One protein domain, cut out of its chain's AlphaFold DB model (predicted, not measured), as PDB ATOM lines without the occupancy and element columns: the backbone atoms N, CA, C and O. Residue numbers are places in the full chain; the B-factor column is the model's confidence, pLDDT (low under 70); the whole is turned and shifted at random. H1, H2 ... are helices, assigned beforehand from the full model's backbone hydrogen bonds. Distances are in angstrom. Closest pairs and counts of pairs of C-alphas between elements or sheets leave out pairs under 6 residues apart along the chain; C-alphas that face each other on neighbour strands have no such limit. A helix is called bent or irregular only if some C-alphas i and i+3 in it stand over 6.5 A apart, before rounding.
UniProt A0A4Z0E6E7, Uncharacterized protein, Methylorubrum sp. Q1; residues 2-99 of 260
ATOM      1  N   SER A   2     -37.500  11.517 -23.920       61.28
ATOM      2  CA  SER A   2     -36.856  11.658 -22.591       61.28
ATOM      3  C   SER A   2     -37.026  10.437 -21.666       61.28
ATOM      4  O   SER A   2     -36.052   9.977 -21.082       61.28
ATOM      5  N   ASP A   3     -38.231   9.864 -21.598       76.94
ATOM      6  CA  ASP A   3     -38.549   8.865 -20.566       76.94
ATOM      7  C   ASP A   3     -37.889   7.501 -20.833       76.94
ATOM      8  O   ASP A   3     -37.316   6.900 -19.930       76.94
ATOM      9  N   HIS A   4     -37.876   7.034 -22.087       79.44
ATOM     10  CA  HIS A   4     -37.232   5.760 -22.435       79.44
ATOM     11  C   HIS A   4     -35.707   5.816 -22.354       79.44
ATOM     12  O   HIS A   4     -35.086   4.818 -22.001       79.44
ATOM     13  N   ARG A   5     -35.107   6.979 -22.643       82.69
ATOM     14  CA  ARG A   5     -33.667   7.189 -22.468       82.69
ATOM     15  C   ARG A   5     -33.279   7.003 -21.002       82.69
ATOM     16  O   ARG A   5     -32.436   6.165 -20.717       82.69
ATOM     17  N   GLN A   6     -33.954   7.695 -20.084       86.56
ATOM     18  CA  GLN A   6     -33.677   7.583 -18.645       86.56
ATOM     19  C   GLN A   6     -33.894   6.160 -18.112       86.56
ATOM     20  O   GLN A   6     -33.115   5.673 -17.294       86.56
ATOM     21  N   GLU A   7     -34.932   5.465 -18.589       89.69
ATOM     22  CA  GLU A   7     -35.171   4.063 -18.233       89.69
ATOM     23  C   GLU A   7     -34.028   3.149 -18.698       89.69
ATOM     24  O   GLU A   7     -33.550   2.322 -17.920       89.69
ATOM     25  N   ILE A   8     -33.573   3.298 -19.947       88.44
ATOM     26  CA  ILE A   8     -32.456   2.518 -20.497       88.44
ATOM     27  C   ILE A   8     -31.153   2.860 -19.770       88.44
ATOM     28  O   ILE A   8     -30.434   1.947 -19.379       88.44
ATOM     29  N   GLU A   9     -30.869   4.139 -19.519       87.25
ATOM     30  CA  GLU A   9     -29.699   4.582 -18.750       87.25
ATOM     31  C   GLU A   9     -29.678   3.939 -17.353       87.25
ATOM     32  O   GLU A   9     -28.669   3.351 -16.958       87.25
ATOM     33  N   GLY A  10     -30.806   3.941 -16.637       89.19
ATOM     34  CA  GLY A  10     -30.923   3.272 -15.337       89.19
ATOM     35  C   GLY A  10     -30.727   1.752 -15.421       89.19
ATOM     36  O   GLY A  10     -30.044   1.154 -14.587       89.19
ATOM     37  N   LEU A  11     -31.266   1.114 -16.461       89.31
ATOM     38  CA  LEU A  11     -31.082  -0.317 -16.733       89.31
ATOM     39  C   LEU A  11     -29.684  -0.686 -17.233       89.31
ATOM     40  O   LEU A  11     -29.356  -1.873 -17.246       89.31
ATOM     41  N   MET A  12     -28.876   0.289 -17.627       87.31
ATOM     42  CA  MET A  12     -27.496   0.117 -18.071       87.31
ATOM     43  C   MET A  12     -26.498   0.638 -17.035       87.31
ATOM     44  O   MET A  12     -25.293   0.549 -17.257       87.31
ATOM     45  N   GLN A  13     -26.954   1.110 -15.872       88.31
ATOM     46  CA  GLN A  13     -26.062   1.521 -14.796       88.31
ATOM     47  C   GLN A  13     -25.256   0.321 -14.281       88.31
ATOM     48  O   GLN A  13     -25.838  -0.717 -13.926       88.31
ATOM     49  N   CYS A  14     -23.928   0.488 -14.249       86.69
ATOM     50  CA  CYS A  14     -22.981  -0.481 -13.702       86.69
ATOM     51  C   CYS A  14     -23.316  -0.770 -12.227       86.69
ATOM     52  O   CYS A  14     -23.645   0.162 -11.490       86.69
ATOM     53  N   PRO A  15     -23.275  -2.038 -11.777       87.88
ATOM     54  CA  PRO A  15     -23.565  -2.386 -10.385       87.88
ATOM     55  C   PRO A  15     -22.479  -1.940  -9.395       87.88
ATOM     56  O   PRO A  15     -22.766  -1.856  -8.203       87.88
ATOM     57  N   ASP A  16     -21.256  -1.694  -9.871       85.38
ATOM     58  CA  ASP A  16     -20.136  -1.258  -9.044       85.38
ATOM     59  C   ASP A  16     -19.962   0.260  -9.124       85.38
ATOM     60  O   ASP A  16     -19.961   0.853 -10.203       85.38
ATOM     61  N   ASP A  17     -19.788   0.875  -7.956       82.00
ATOM     62  CA  ASP A  17     -19.439   2.286  -7.821       82.00
ATOM     63  C   ASP A  17     -17.916   2.438  -7.936       82.00
ATOM     64  O   ASP A  17     -17.180   2.407  -6.944       82.00
ATOM     65  N   TRP A  18     -17.432   2.513  -9.177       76.75
ATOM     66  CA  TRP A  18     -16.002   2.622  -9.472       76.75
ATOM     67  C   TRP A  18     -15.383   3.914  -8.947       76.75
ATOM     68  O   TRP A  18     -14.220   3.883  -8.547       76.75
ATOM     69  N   ASP A  19     -16.163   4.990  -8.844       76.56
ATOM     70  CA  ASP A  19     -15.724   6.253  -8.247       76.56
ATOM     71  C   ASP A  19     -15.435   6.073  -6.747       76.56
ATOM     72  O   ASP A  19     -14.446   6.589  -6.222       76.56
ATOM     73  N   ALA A  20     -16.254   5.282  -6.044       77.31
ATOM     74  CA  ALA A  20     -16.009   4.936  -4.643       77.31
ATOM     75  C   ALA A  20     -14.866   3.918  -4.456       77.31
ATOM     76  O   ALA A  20     -14.182   3.914  -3.423       77.31
ATOM     77  N   ILE A  21     -14.658   3.020  -5.422       73.81
ATOM     78  CA  ILE A  21     -13.588   2.012  -5.367       73.81
ATOM     79  C   ILE A  21     -12.227   2.661  -5.642       73.81
ATOM     80  O   ILE A  21     -11.269   2.378  -4.911       73.81
ATOM     81  N   PHE A  22     -12.169   3.540  -6.639       73.75
ATOM     82  CA  PHE A  22     -10.990   4.257  -7.108       73.75
ATOM     83  C   PHE A  22     -11.255   5.769  -7.086       73.75
ATOM     84  O   PHE A  22     -11.594   6.351  -8.117       73.75
ATOM     85  N   PRO A  23     -11.089   6.428  -5.923       64.62
ATOM     86  CA  PRO A  23     -11.121   7.884  -5.878       64.62
ATOM     87  C   PRO A  23     -10.048   8.428  -6.832       64.62
ATOM     88  O   PRO A  23      -8.937   7.902  -6.875       64.62
ATOM     89  N   ASP A  24     -10.405   9.445  -7.613       66.31
ATOM     90  CA  ASP A  24      -9.589  10.022  -8.695       66.31
ATOM     91  C   ASP A  24      -9.488   9.172  -9.976       66.31
ATOM     92  O   ASP A  24      -8.550   9.337 -10.764       66.31
ATOM     93  N   ILE A  25     -10.465   8.292 -10.229       64.62
ATOM     94  CA  ILE A  25     -10.598   7.629 -11.529       64.62
ATOM     95  C   ILE A  25     -10.671   8.679 -12.649       64.62
ATOM     96  O   ILE A  25     -11.436   9.644 -12.600       64.62
ATOM     97  N   THR A  26      -9.826   8.530 -13.668       64.31
ATOM     98  CA  THR A  26      -9.874   9.406 -14.841       64.31
ATOM     99  C   THR A  26     -10.968   8.929 -15.792       64.31
ATOM    100  O   THR A  26     -11.350   7.760 -15.768       64.31
ATOM    101  N   ALA A  27     -11.436   9.804 -16.690       59.47
ATOM    102  CA  ALA A  27     -12.440   9.449 -17.701       59.47
ATOM    103  C   ALA A  27     -12.038   8.219 -18.543       59.47
ATOM    104  O   ALA A  27     -12.884   7.425 -18.940       59.47
ATOM    105  N   VAL A  28     -10.736   8.033 -18.774       58.69
ATOM    106  CA  VAL A  28     -10.181   6.867 -19.466       58.69
ATOM    107  C   VAL A  28     -10.353   5.596 -18.643       58.69
ATOM    108  O   VAL A  28     -10.889   4.606 -19.134       58.69
ATOM    109  N   THR A  29      -9.902   5.599 -17.391       61.66
ATOM    110  CA  THR A  29      -9.995   4.419 -16.530       61.66
ATOM    111  C   THR A  29     -11.456   4.076 -16.236       61.66
ATOM    112  O   THR A  29     -11.811   2.900 -16.208       61.66
ATOM    113  N   ASP A  30     -12.320   5.077 -16.096       65.56
ATOM    114  CA  ASP A  30     -13.770   4.909 -15.984       65.56
ATOM    115  C   ASP A  30     -14.367   4.232 -17.232       65.56
ATOM    116  O   ASP A  30     -15.138   3.275 -17.111       65.56
ATOM    117  N   ALA A  31     -13.929   4.637 -18.432       63.88
ATOM    118  CA  ALA A  31     -14.334   3.994 -19.679       63.88
ATOM    119  C   ALA A  31     -13.976   2.498 -19.688       63.88
ATOM    120  O   ALA A  31     -14.853   1.674 -19.937       63.88
ATOM    121  N   TRP A  32     -12.745   2.117 -19.323       66.19
ATOM    122  CA  TRP A  32     -12.336   0.703 -19.275       66.19
ATOM    123  C   TRP A  32     -13.190  -0.145 -18.315       66.19
ATOM    124  O   TRP A  32     -13.603  -1.252 -18.660       66.19
ATOM    125  N   HIS A  33     -13.509   0.369 -17.125       68.81
ATOM    126  CA  HIS A  33     -14.325  -0.369 -16.151       68.81
ATOM    127  C   HIS A  33     -15.779  -0.537 -16.603       68.81
ATOM    128  O   HIS A  33     -16.377  -1.608 -16.432       68.81
ATOM    129  N   LYS A  34     -16.353   0.508 -17.207       72.81
ATOM    130  CA  LYS A  34     -17.704   0.469 -17.775       72.81
ATOM    131  C   LYS A  34     -17.765  -0.394 -19.040       72.81
ATOM    132  O   LYS A  34     -18.798  -1.011 -19.291       72.81
ATOM    133  N   MET A  35     -16.673  -0.527 -19.794       73.94
ATOM    134  CA  MET A  35     -16.613  -1.372 -20.994       73.94
ATOM    135  C   MET A  35     -16.905  -2.846 -20.706       73.94
ATOM    136  O   MET A  35     -17.713  -3.436 -21.418       73.94
ATOM    137  N   ASP A  36     -16.318  -3.450 -19.666       77.75
ATOM    138  CA  ASP A  36     -16.623  -4.853 -19.332       77.75
ATOM    139  C   ASP A  36     -18.108  -5.037 -18.972       77.75
ATOM    140  O   ASP A  36     -18.696  -6.082 -19.256       77.75
ATOM    141  N   TRP A  37     -18.741  -4.017 -18.384       85.25
ATOM    142  CA  TRP A  37     -20.174  -4.027 -18.100       85.25
ATOM    143  C   TRP A  37     -21.019  -3.967 -19.381       85.25
ATOM    144  O   TRP A  37     -21.909  -4.802 -19.573       85.25
ATOM    145  N   TYR A  38     -20.700  -3.047 -20.294       82.75
ATOM    146  CA  TYR A  38     -21.373  -2.936 -21.591       82.75
ATOM    147  C   TYR A  38     -21.170  -4.179 -22.467       82.75
ATOM    148  O   TYR A  38     -22.128  -4.665 -23.070       82.75
ATOM    149  N   TYR A  39     -19.972  -4.765 -22.455       79.38
ATOM    150  CA  TYR A  39     -19.683  -6.040 -23.110       79.38
ATOM    151  C   TYR A  39     -20.577  -7.169 -22.576       79.38
ATOM    152  O   TYR A  39     -21.161  -7.931 -23.350       79.38
ATOM    153  N   CYS A  40     -20.737  -7.265 -21.250       83.81
ATOM    154  CA  CYS A  40     -21.612  -8.271 -20.646       83.81
ATOM    155  C   CYS A  40     -23.067  -8.095 -21.086       83.81
ATOM    156  O   CYS A  40     -23.733  -9.088 -21.358       83.81
ATOM    157  N   HIS A  41     -23.553  -6.858 -21.206       84.75
ATOM    158  CA  HIS A  41     -24.876  -6.589 -21.769       84.75
ATOM    159  C   HIS A  41     -24.987  -7.039 -23.225       84.75
ATOM    160  O   HIS A  41     -25.920  -7.756 -23.586       84.75
ATOM    161  N   GLN A  42     -24.011  -6.671 -24.049       80.00
ATOM    162  CA  GLN A  42     -24.025  -6.973 -25.473       80.00
ATOM    163  C   GLN A  42     -24.001  -8.476 -25.769       80.00
ATOM    164  O   GLN A  42     -24.684  -8.920 -26.690       80.00
ATOM    165  N   LYS A  43     -23.283  -9.269 -24.963       78.94
ATOM    166  CA  LYS A  43     -23.229 -10.738 -25.074       78.94
ATOM    167  C   LYS A  43     -24.619 -11.391 -25.079       78.94
ATOM    168  O   LYS A  43     -24.796 -12.459 -25.663       78.94
ATOM    169  N   PHE A  44     -25.600 -10.766 -24.431       81.44
ATOM    170  CA  PHE A  44     -26.971 -11.268 -24.332       81.44
ATOM    171  C   PHE A  44     -27.969 -10.510 -25.222       81.44
ATOM    172  O   PHE A  44     -29.173 -10.781 -25.149       81.44
ATOM    173  N   CYS A  45     -27.485  -9.605 -26.078       77.56
ATOM    174  CA  CYS A  45     -28.282  -8.864 -27.051       77.56
ATOM    175  C   CYS A  45     -28.197  -9.500 -28.437       77.56
ATOM    176  O   CYS A  45     -27.119  -9.729 -28.988       77.56
ATOM    177  N   PHE A  46     -29.363  -9.763 -29.024       68.38
ATOM    178  CA  PHE A  46     -29.482 -10.539 -30.264       68.38
ATOM    179  C   PHE A  46     -29.892  -9.683 -31.466       68.38
ATOM    180  O   PHE A  46     -29.860 -10.168 -32.597       68.38
ATOM    181  N   ARG A  47     -30.298  -8.428 -31.238       73.62
ATOM    182  CA  ARG A  47     -30.776  -7.519 -32.286       73.62
ATOM    183  C   ARG A  47     -29.816  -6.359 -32.515       73.62
ATOM    184  O   ARG A  47     -29.206  -5.857 -31.576       73.62
ATOM    185  N   GLY A  48     -29.749  -5.899 -33.766       72.62
ATOM    186  CA  GLY A  48     -28.876  -4.792 -34.167       72.62
ATOM    187  C   GLY A  48     -29.171  -3.483 -33.431       72.62
ATOM    188  O   GLY A  48     -28.236  -2.785 -33.055       72.62
ATOM    189  N   ASP A  49     -30.443  -3.187 -33.148       81.75
ATOM    190  CA  ASP A  49     -30.828  -1.954 -32.446       81.75
ATOM    191  C   ASP A  49     -30.380  -1.954 -30.975       81.75
ATOM    192  O   ASP A  49     -29.872  -0.950 -30.486       81.75
ATOM    193  N   GLU A  50     -30.481  -3.090 -30.276       80.19
ATOM    194  CA  GLU A  50     -29.986  -3.238 -28.896       80.19
ATOM    195  C   GLU A  50     -28.468  -3.053 -28.832       80.19
ATOM    196  O   GLU A  50     -27.954  -2.333 -27.979       80.19
ATOM    197  N   GLN A  51     -27.754  -3.683 -29.769       78.44
ATOM    198  CA  GLN A  51     -26.302  -3.566 -29.870       78.44
ATOM    199  C   GLN A  51     -25.881  -2.125 -30.174       78.44
ATOM    200  O   GLN A  51     -24.938  -1.629 -29.562       78.44
ATOM    201  N   ALA A  52     -26.601  -1.430 -31.061       79.31
ATOM    202  CA  ALA A  52     -26.347  -0.026 -31.370       79.31
ATOM    203  C   ALA A  52     -26.546   0.882 -30.147       79.31
ATOM    204  O   ALA A  52     -25.739   1.780 -29.927       79.31
ATOM    205  N   VAL A  53     -27.576   0.633 -29.333       82.62
ATOM    206  CA  VAL A  53     -27.839   1.405 -28.106       82.62
ATOM    207  C   VAL A  53     -26.778   1.146 -27.039       82.62
ATOM    208  O   VAL A  53     -26.278   2.093 -26.442       82.62
ATOM    209  N   ILE A  54     -26.383  -0.110 -26.818       81.12
ATOM    210  CA  ILE A  54     -25.322  -0.447 -25.853       81.12
ATOM    211  C   ILE A  54     -23.991   0.184 -26.265       81.12
ATOM    212  O   ILE A  54     -23.293   0.750 -25.426       81.12
ATOM    213  N   ARG A  55     -23.661   0.123 -27.558       76.56
ATOM    214  CA  ARG A  55     -22.455   0.744 -28.107       76.56
ATOM    215  C   ARG A  55     -22.467   2.258 -27.915       76.56
ATOM    216  O   ARG A  55     -21.521   2.807 -27.366       76.56
ATOM    217  N   ALA A  56     -23.562   2.910 -28.284       77.50
ATOM    218  CA  ALA A  56     -23.718   4.348 -28.116       77.50
ATOM    219  C   ALA A  56     -23.625   4.781 -26.641       77.50
ATOM    220  O   ALA A  56     -23.002   5.791 -26.334       77.50
ATOM    221  N   MET A  57     -24.160   3.985 -25.709       78.69
ATOM    222  CA  MET A  57     -24.000   4.207 -24.265       78.69
ATOM    223  C   MET A  57     -22.540   4.087 -23.801       78.69
ATOM    224  O   MET A  57     -22.108   4.857 -22.945       78.69
ATOM    225  N   ALA A  58     -21.771   3.147 -24.357       72.38
ATOM    226  CA  ALA A  58     -20.342   3.019 -24.070       72.38
ATOM    227  C   ALA A  58     -19.523   4.190 -24.644       72.38
ATOM    228  O   ALA A  58     -18.581   4.655 -24.007       72.38
ATOM    229  N   GLU A  59     -19.907   4.684 -25.821       72.00
ATOM    230  CA  GLU A  59     -19.253   5.786 -26.540       72.00
ATOM    231  C   GLU A  59     -19.718   7.177 -26.076       72.00
ATOM    232  O   GLU A  59     -19.156   8.187 -26.492       72.00
ATOM    233  N   SER A  60     -20.732   7.247 -25.206       73.44
ATOM    234  CA  SER A  60     -21.441   8.493 -24.877       73.44
ATOM    235  C   SER A  60     -22.014   9.211 -26.119       73.44
ATOM    236  O   SER A  60     -22.107  10.439 -26.148       73.44
ATOM    237  N   ASP A  61     -22.410   8.455 -27.151       78.88
ATOM    238  CA  ASP A  61     -23.045   8.966 -28.372       78.88
ATOM    239  C   ASP A  61     -24.560   9.121 -28.176       78.88
ATOM    240  O   ASP A  61     -25.348   8.183 -28.321       78.88
ATOM    241  N   GLU A  62     -24.997  10.342 -27.877       79.62
ATOM    242  CA  GLU A  62     -26.419  10.627 -27.678       79.62
ATOM    243  C   GLU A  62     -27.250  10.556 -28.970       79.62
ATOM    244  O   GLU A  62     -28.473  10.403 -28.905       79.62
ATOM    245  N   SER A  63     -26.614  10.612 -30.146       83.06
ATOM    246  CA  SER A  63     -27.314  10.686 -31.435       83.06
ATOM    247  C   SER A  63     -28.119   9.426 -31.759       83.06
ATOM    248  O   SER A  63     -29.051   9.468 -32.568       83.06
ATOM    249  N   VAL A  64     -27.808   8.294 -31.110       82.50
ATOM    250  CA  VAL A  64     -28.567   7.047 -31.276       82.50
ATOM    251  C   VAL A  64     -30.027   7.214 -30.854       82.50
ATOM    252  O   VAL A  64     -30.910   6.635 -31.486       82.50
ATOM    253  N   PHE A  65     -30.290   8.032 -29.828       80.81
ATOM    254  CA  PHE A  65     -31.622   8.204 -29.243       80.81
ATOM    255  C   PHE A  65     -32.550   9.061 -30.110       80.81
ATOM    256  O   PHE A  65     -33.769   9.003 -29.946       80.81
ATOM    257  N   ASP A  66     -31.988   9.787 -31.078       83.94
ATOM    258  CA  ASP A  66     -32.731  10.601 -32.041       83.94
ATOM    259  C   ASP A  66     -33.087   9.832 -33.328       83.94
ATOM    260  O   ASP A  66     -33.773  10.359 -34.212       83.94
ATOM    261  N   ARG A  67     -32.648   8.572 -33.462       83.06
ATOM    262  CA  ARG A  67     -32.916   7.757 -34.654       83.06
ATOM    263  C   ARG A  67     -34.394   7.371 -34.739       83.06
ATOM    264  O   ARG A  67     -34.956   6.719 -33.860       83.06
ATOM    265  N   SER A  68     -35.023   7.725 -35.857       79.31
ATOM    266  CA  SER A  68     -36.378   7.278 -36.183       79.31
ATOM    267  C   SER A  68     -36.397   5.793 -36.555       79.31
ATOM    268  O   SER A  68     -35.524   5.340 -37.291       79.31
ATOM    269  N   GLY A  69     -37.437   5.068 -36.137       82.06
ATOM    270  CA  GLY A  69     -37.651   3.666 -36.521       82.06
ATOM    271  C   GLY A  69     -37.172   2.632 -35.499       82.06
ATOM    272  O   GLY A  69     -37.455   1.456 -35.687       82.06
ATOM    273  N   ILE A  70     -36.526   3.063 -34.411       84.62
ATOM    274  CA  ILE A  70     -36.206   2.200 -33.268       84.62
ATOM    275  C   ILE A  70     -37.450   2.050 -32.385       84.62
ATOM    276  O   ILE A  70     -38.043   3.047 -31.954       84.62
ATOM    277  N   ASP A  71     -37.836   0.808 -32.083       88.88
ATOM    278  CA  ASP A  71     -38.822   0.525 -31.039       88.88
ATOM    279  C   ASP A  71     -38.146   0.589 -29.663       88.88
ATOM    280  O   ASP A  71     -37.646  -0.395 -29.115       88.88
ATOM    281  N   TRP A  72     -38.127   1.795 -29.099       87.81
ATOM    282  CA  TRP A  72     -37.517   2.069 -27.799       87.81
ATOM    283  C   TRP A  72     -38.133   1.270 -26.652       87.81
ATOM    284  O   TRP A  72     -37.443   0.969 -25.678       87.81
ATOM    285  N   ARG A  73     -39.414   0.905 -26.757       89.12
ATOM    286  CA  ARG A  73     -40.090   0.092 -25.748       89.12
ATOM    287  C   ARG A  73     -39.567  -1.337 -25.781       89.12
ATOM    288  O   ARG A  73     -39.273  -1.888 -24.723       89.12
ATOM    289  N   GLU A  74     -39.423  -1.905 -26.973       88.62
ATOM    290  CA  GLU A  74     -38.861  -3.243 -27.142       88.62
ATOM    291  C   GLU A  74     -37.398  -3.311 -26.683       88.62
ATOM    292  O   GLU A  74     -37.044  -4.209 -25.920       88.62
ATOM    293  N   VAL A  75     -36.567  -2.329 -27.057       88.50
ATOM    294  CA  VAL A  75     -35.166  -2.238 -26.593       88.50
ATOM    295  C   VAL A  75     -35.096  -2.217 -25.064       88.50
ATOM    296  O   VAL A  75     -34.357  -2.994 -24.457       88.50
ATOM    297  N   ARG A  76     -35.901  -1.359 -24.430       90.88
ATOM    298  CA  ARG A  76     -35.970  -1.210 -22.970       90.88
ATOM    299  C   ARG A  76     -36.426  -2.502 -22.284       90.88
ATOM    300  O   ARG A  76     -35.806  -2.915 -21.305       90.88
ATOM    301  N   ASP A  77     -37.451  -3.172 -22.814       90.44
ATOM    302  CA  ASP A  77     -37.952  -4.447 -22.278       90.44
ATOM    303  C   ASP A  77     -36.903  -5.573 -22.409       90.44
ATOM    304  O   ASP A  77     -36.715  -6.357 -21.473       90.44
ATOM    305  N   ASN A  78     -36.159  -5.623 -23.518       89.44
ATOM    306  CA  ASN A  78     -35.124  -6.636 -23.741       89.44
ATOM    307  C   ASN A  78     -33.890  -6.422 -22.855       89.44
ATOM    308  O   ASN A  78     -33.414  -7.378 -22.236       89.44
ATOM    309  N   ILE A  79     -33.406  -5.182 -22.724       89.88
ATOM    310  CA  ILE A  79     -32.312  -4.851 -21.796       89.88
ATOM    311  C   ILE A  79     -32.713  -5.218 -20.362       89.88
ATOM    312  O   ILE A  79     -31.942  -5.871 -19.655       89.88
ATOM    313  N   ALA A  80     -33.935  -4.869 -19.943       91.19
ATOM    314  CA  ALA A  80     -34.447  -5.219 -18.621       91.19
ATOM    315  C   ALA A  80     -34.481  -6.738 -18.398       91.19
ATOM    316  O   ALA A  80     -34.025  -7.222 -17.361       91.19
ATOM    317  N   PHE A  81     -34.976  -7.492 -19.382       91.19
ATOM    318  CA  PHE A  81     -35.058  -8.950 -19.316       91.19
ATOM    319  C   PHE A  81     -33.677  -9.615 -19.189       91.19
ATOM    320  O   PHE A  81     -33.536 -10.604 -18.471       91.19
ATOM    321  N   ARG A  82     -32.647  -9.070 -19.851       89.19
ATOM    322  CA  ARG A  82     -31.290  -9.647 -19.899       89.19
ATOM    323  C   ARG A  82     -30.337  -9.142 -18.822       89.19
ATOM    324  O   ARG A  82     -29.277  -9.738 -18.632       89.19
ATOM    325  N   ARG A  83     -30.694  -8.087 -18.087       90.38
ATOM    326  CA  ARG A  83     -29.815  -7.472 -17.078       90.38
ATOM    327  C   ARG A  83     -29.300  -8.477 -16.043       90.38
ATOM    328  O   ARG A  83     -28.149  -8.378 -15.635       90.38
ATOM    329  N   ALA A  84     -30.117  -9.445 -15.627       91.56
ATOM    330  CA  ALA A  84     -29.698 -10.461 -14.659       91.56
ATOM    331  C   ALA A  84     -28.583 -11.378 -15.203       91.56
ATOM    332  O   ALA A  84     -27.621 -11.660 -14.487       91.56
ATOM    333  N   ASP A  85     -28.678 -11.790 -16.469       91.44
ATOM    334  CA  ASP A  85     -27.657 -12.609 -17.132       91.44
ATOM    335  C   ASP A  85     -26.359 -11.808 -17.326       91.44
ATOM    336  O   ASP A  85     -25.273 -12.290 -16.993       91.44
ATOM    337  N   ALA A  86     -26.479 -10.549 -17.769       89.81
ATOM    338  CA  ALA A  86     -25.355  -9.621 -17.896       89.81
ATOM    339  C   ALA A  86     -24.649  -9.392 -16.552       89.81
ATOM    340  O   ALA A  86     -23.423  -9.455 -16.473       89.81
ATOM    341  N   LEU A  87     -25.413  -9.204 -15.471       90.88
ATOM    342  CA  LEU A  87     -24.885  -9.073 -14.114       90.88
ATOM    343  C   LEU A  87     -24.140 -10.323 -13.662       90.88
ATOM    344  O   LEU A  87     -23.074 -10.204 -13.060       90.88
ATOM    345  N   ASN A  88     -24.662 -11.513 -13.949       89.81
ATOM    346  CA  ASN A  88     -23.989 -12.754 -13.588       89.81
ATOM    347  C   ASN A  88     -22.653 -12.906 -14.337       89.81
ATOM    348  O   ASN A  88     -21.632 -13.223 -13.726       89.81
ATOM    349  N   GLU A  89     -22.630 -12.612 -15.638       86.81
ATOM    350  CA  GLU A  89     -21.396 -12.609 -16.433       86.81
ATOM    351  C   GLU A  89     -20.383 -11.585 -15.904       86.81
ATOM    352  O   GLU A  89     -19.216 -11.917 -15.675       86.81
ATOM    353  N   TYR A  90     -20.836 -10.364 -15.620       86.25
ATOM    354  CA  TYR A  90     -19.999  -9.307 -15.062       86.25
ATOM    355  C   TYR A  90     -19.427  -9.689 -13.693       86.25
ATOM    356  O   TYR A  90     -18.237  -9.494 -13.434       86.25
ATOM    357  N   CYS A  91     -20.244 -10.324 -12.845       84.62
ATOM    358  CA  CYS A  91     -19.830 -10.863 -11.551       84.62
ATOM    359  C   CYS A  91     -18.690 -11.885 -11.669       84.62
ATOM    360  O   CYS A  91     -17.824 -11.968 -10.791       84.62
ATOM    361  N   MET A  92     -18.689 -12.679 -12.741       79.81
ATOM    362  CA  MET A  92     -17.653 -13.678 -13.000       79.81
ATOM    363  C   MET A  92     -16.371 -13.074 -13.580       79.81
ATOM    364  O   MET A  92     -15.299 -13.641 -13.342       79.81
ATOM    365  N   ARG A  93     -16.474 -11.952 -14.298       77.44
ATOM    366  CA  ARG A  93     -15.366 -11.277 -14.986       77.44
ATOM    367  C   ARG A  93     -14.774 -10.139 -14.156       77.44
ATOM    368  O   ARG A  93     -13.737 -10.309 -13.527       77.44
ATOM    369  N   ALA A  94     -15.445  -8.989 -14.130       77.25
ATOM    370  CA  ALA A  94     -14.843  -7.731 -13.698       77.25
ATOM    371  C   ALA A  94     -15.094  -7.379 -12.224       77.25
ATOM    372  O   ALA A  94     -14.206  -6.886 -11.525       77.25
ATOM    373  N   HIS A  95     -16.270  -7.740 -11.715       78.75
ATOM    374  CA  HIS A  95     -16.730  -7.411 -10.360       78.75
ATOM    375  C   HIS A  95     -15.813  -7.902  -9.226       78.75
ATOM    376  O   HIS A  95     -15.868  -7.434  -8.089       78.75
ATOM    377  N   LYS A  96     -14.974  -8.907  -9.495       78.69
ATOM    378  CA  LYS A  96     -14.070  -9.469  -8.485       78.69
ATOM    379  C   LYS A  96     -13.063  -8.435  -7.980       78.69
ATOM    380  O   LYS A  96     -12.726  -8.498  -6.800       78.69
ATOM    381  N   ILE A  97     -12.659  -7.472  -8.815       79.88
ATOM    382  CA  ILE A  97     -11.725  -6.405  -8.420       79.88
ATOM    383  C   ILE A  97     -12.323  -5.497  -7.353       79.88
ATOM    384  O   ILE A  97     -11.666  -5.220  -6.349       79.88
ATOM    385  N   ALA A  98     -13.591  -5.114  -7.517       79.81
ATOM    386  CA  ALA A  98     -14.330  -4.318  -6.538       79.81
ATOM    387  C   ALA A  98     -14.370  -4.971  -5.143       79.81
ATOM    388  O   ALA A  98     -14.636  -4.313  -4.140       79.81
ATOM    389  N   LYS A  99     -14.099  -6.281  -5.073       84.56
ATOM    390  CA  LYS A  99     -14.149  -7.105  -3.862       84.56
ATOM    391  C   LYS A  99     -12.779  -7.607  -3.399       84.56
ATOM    392  O   LYS A  99     -12.738  -8.505  -2.556       84.56
TER     393      LYS A  99
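Overview. This is residues 2 to 99 of the 260 residues of an uncharacterized protein of Methylorubrum sp. Q1 (UniProt A0A4Z0E6E7). Bent helix H6 wraps round the closed end of hairpin H3 and H4, with H1 beside its first arm. H5 packs on H4. Printed are 98 residues with six helices, H1 to H6, and no named strand: all helix, compact, radius of gyration of the C-alphas 13.5 A, spans 40 by 25 by 20 A.

Along the chain. H6, residues 72 to 93, assigned as one helix by its hydrogen bonds, is bent, with C-alphas 81 and 84 7.3 A apart; its arms are H6a, to 81, and H6b, from 84. C-alpha 93 is at (-15.366, -11.277, -14.986). H3 is residues 27 to 43, H4 48 to 59, H5 62 to 66, H2 18 to 21, H1 2 to 11, from (-36.856, 11.658, -22.591).

Arrangement. H3 touches H6b with residues 36 to 43 alone, closest C-alphas Cys 40 and Ala 86, 4.8 A. Every O i to N i+4 pair of H1, H4, H6a and H6b is within hydrogen-bond range, 11 of 13 in H3, 0 of 1 in H5, with 2 of 2 O i to N i+3 pairs.

Size, cuts and confidence. The printed part has no cut; pLDDT is under 70 at residues 2, 23 to 33 and 46.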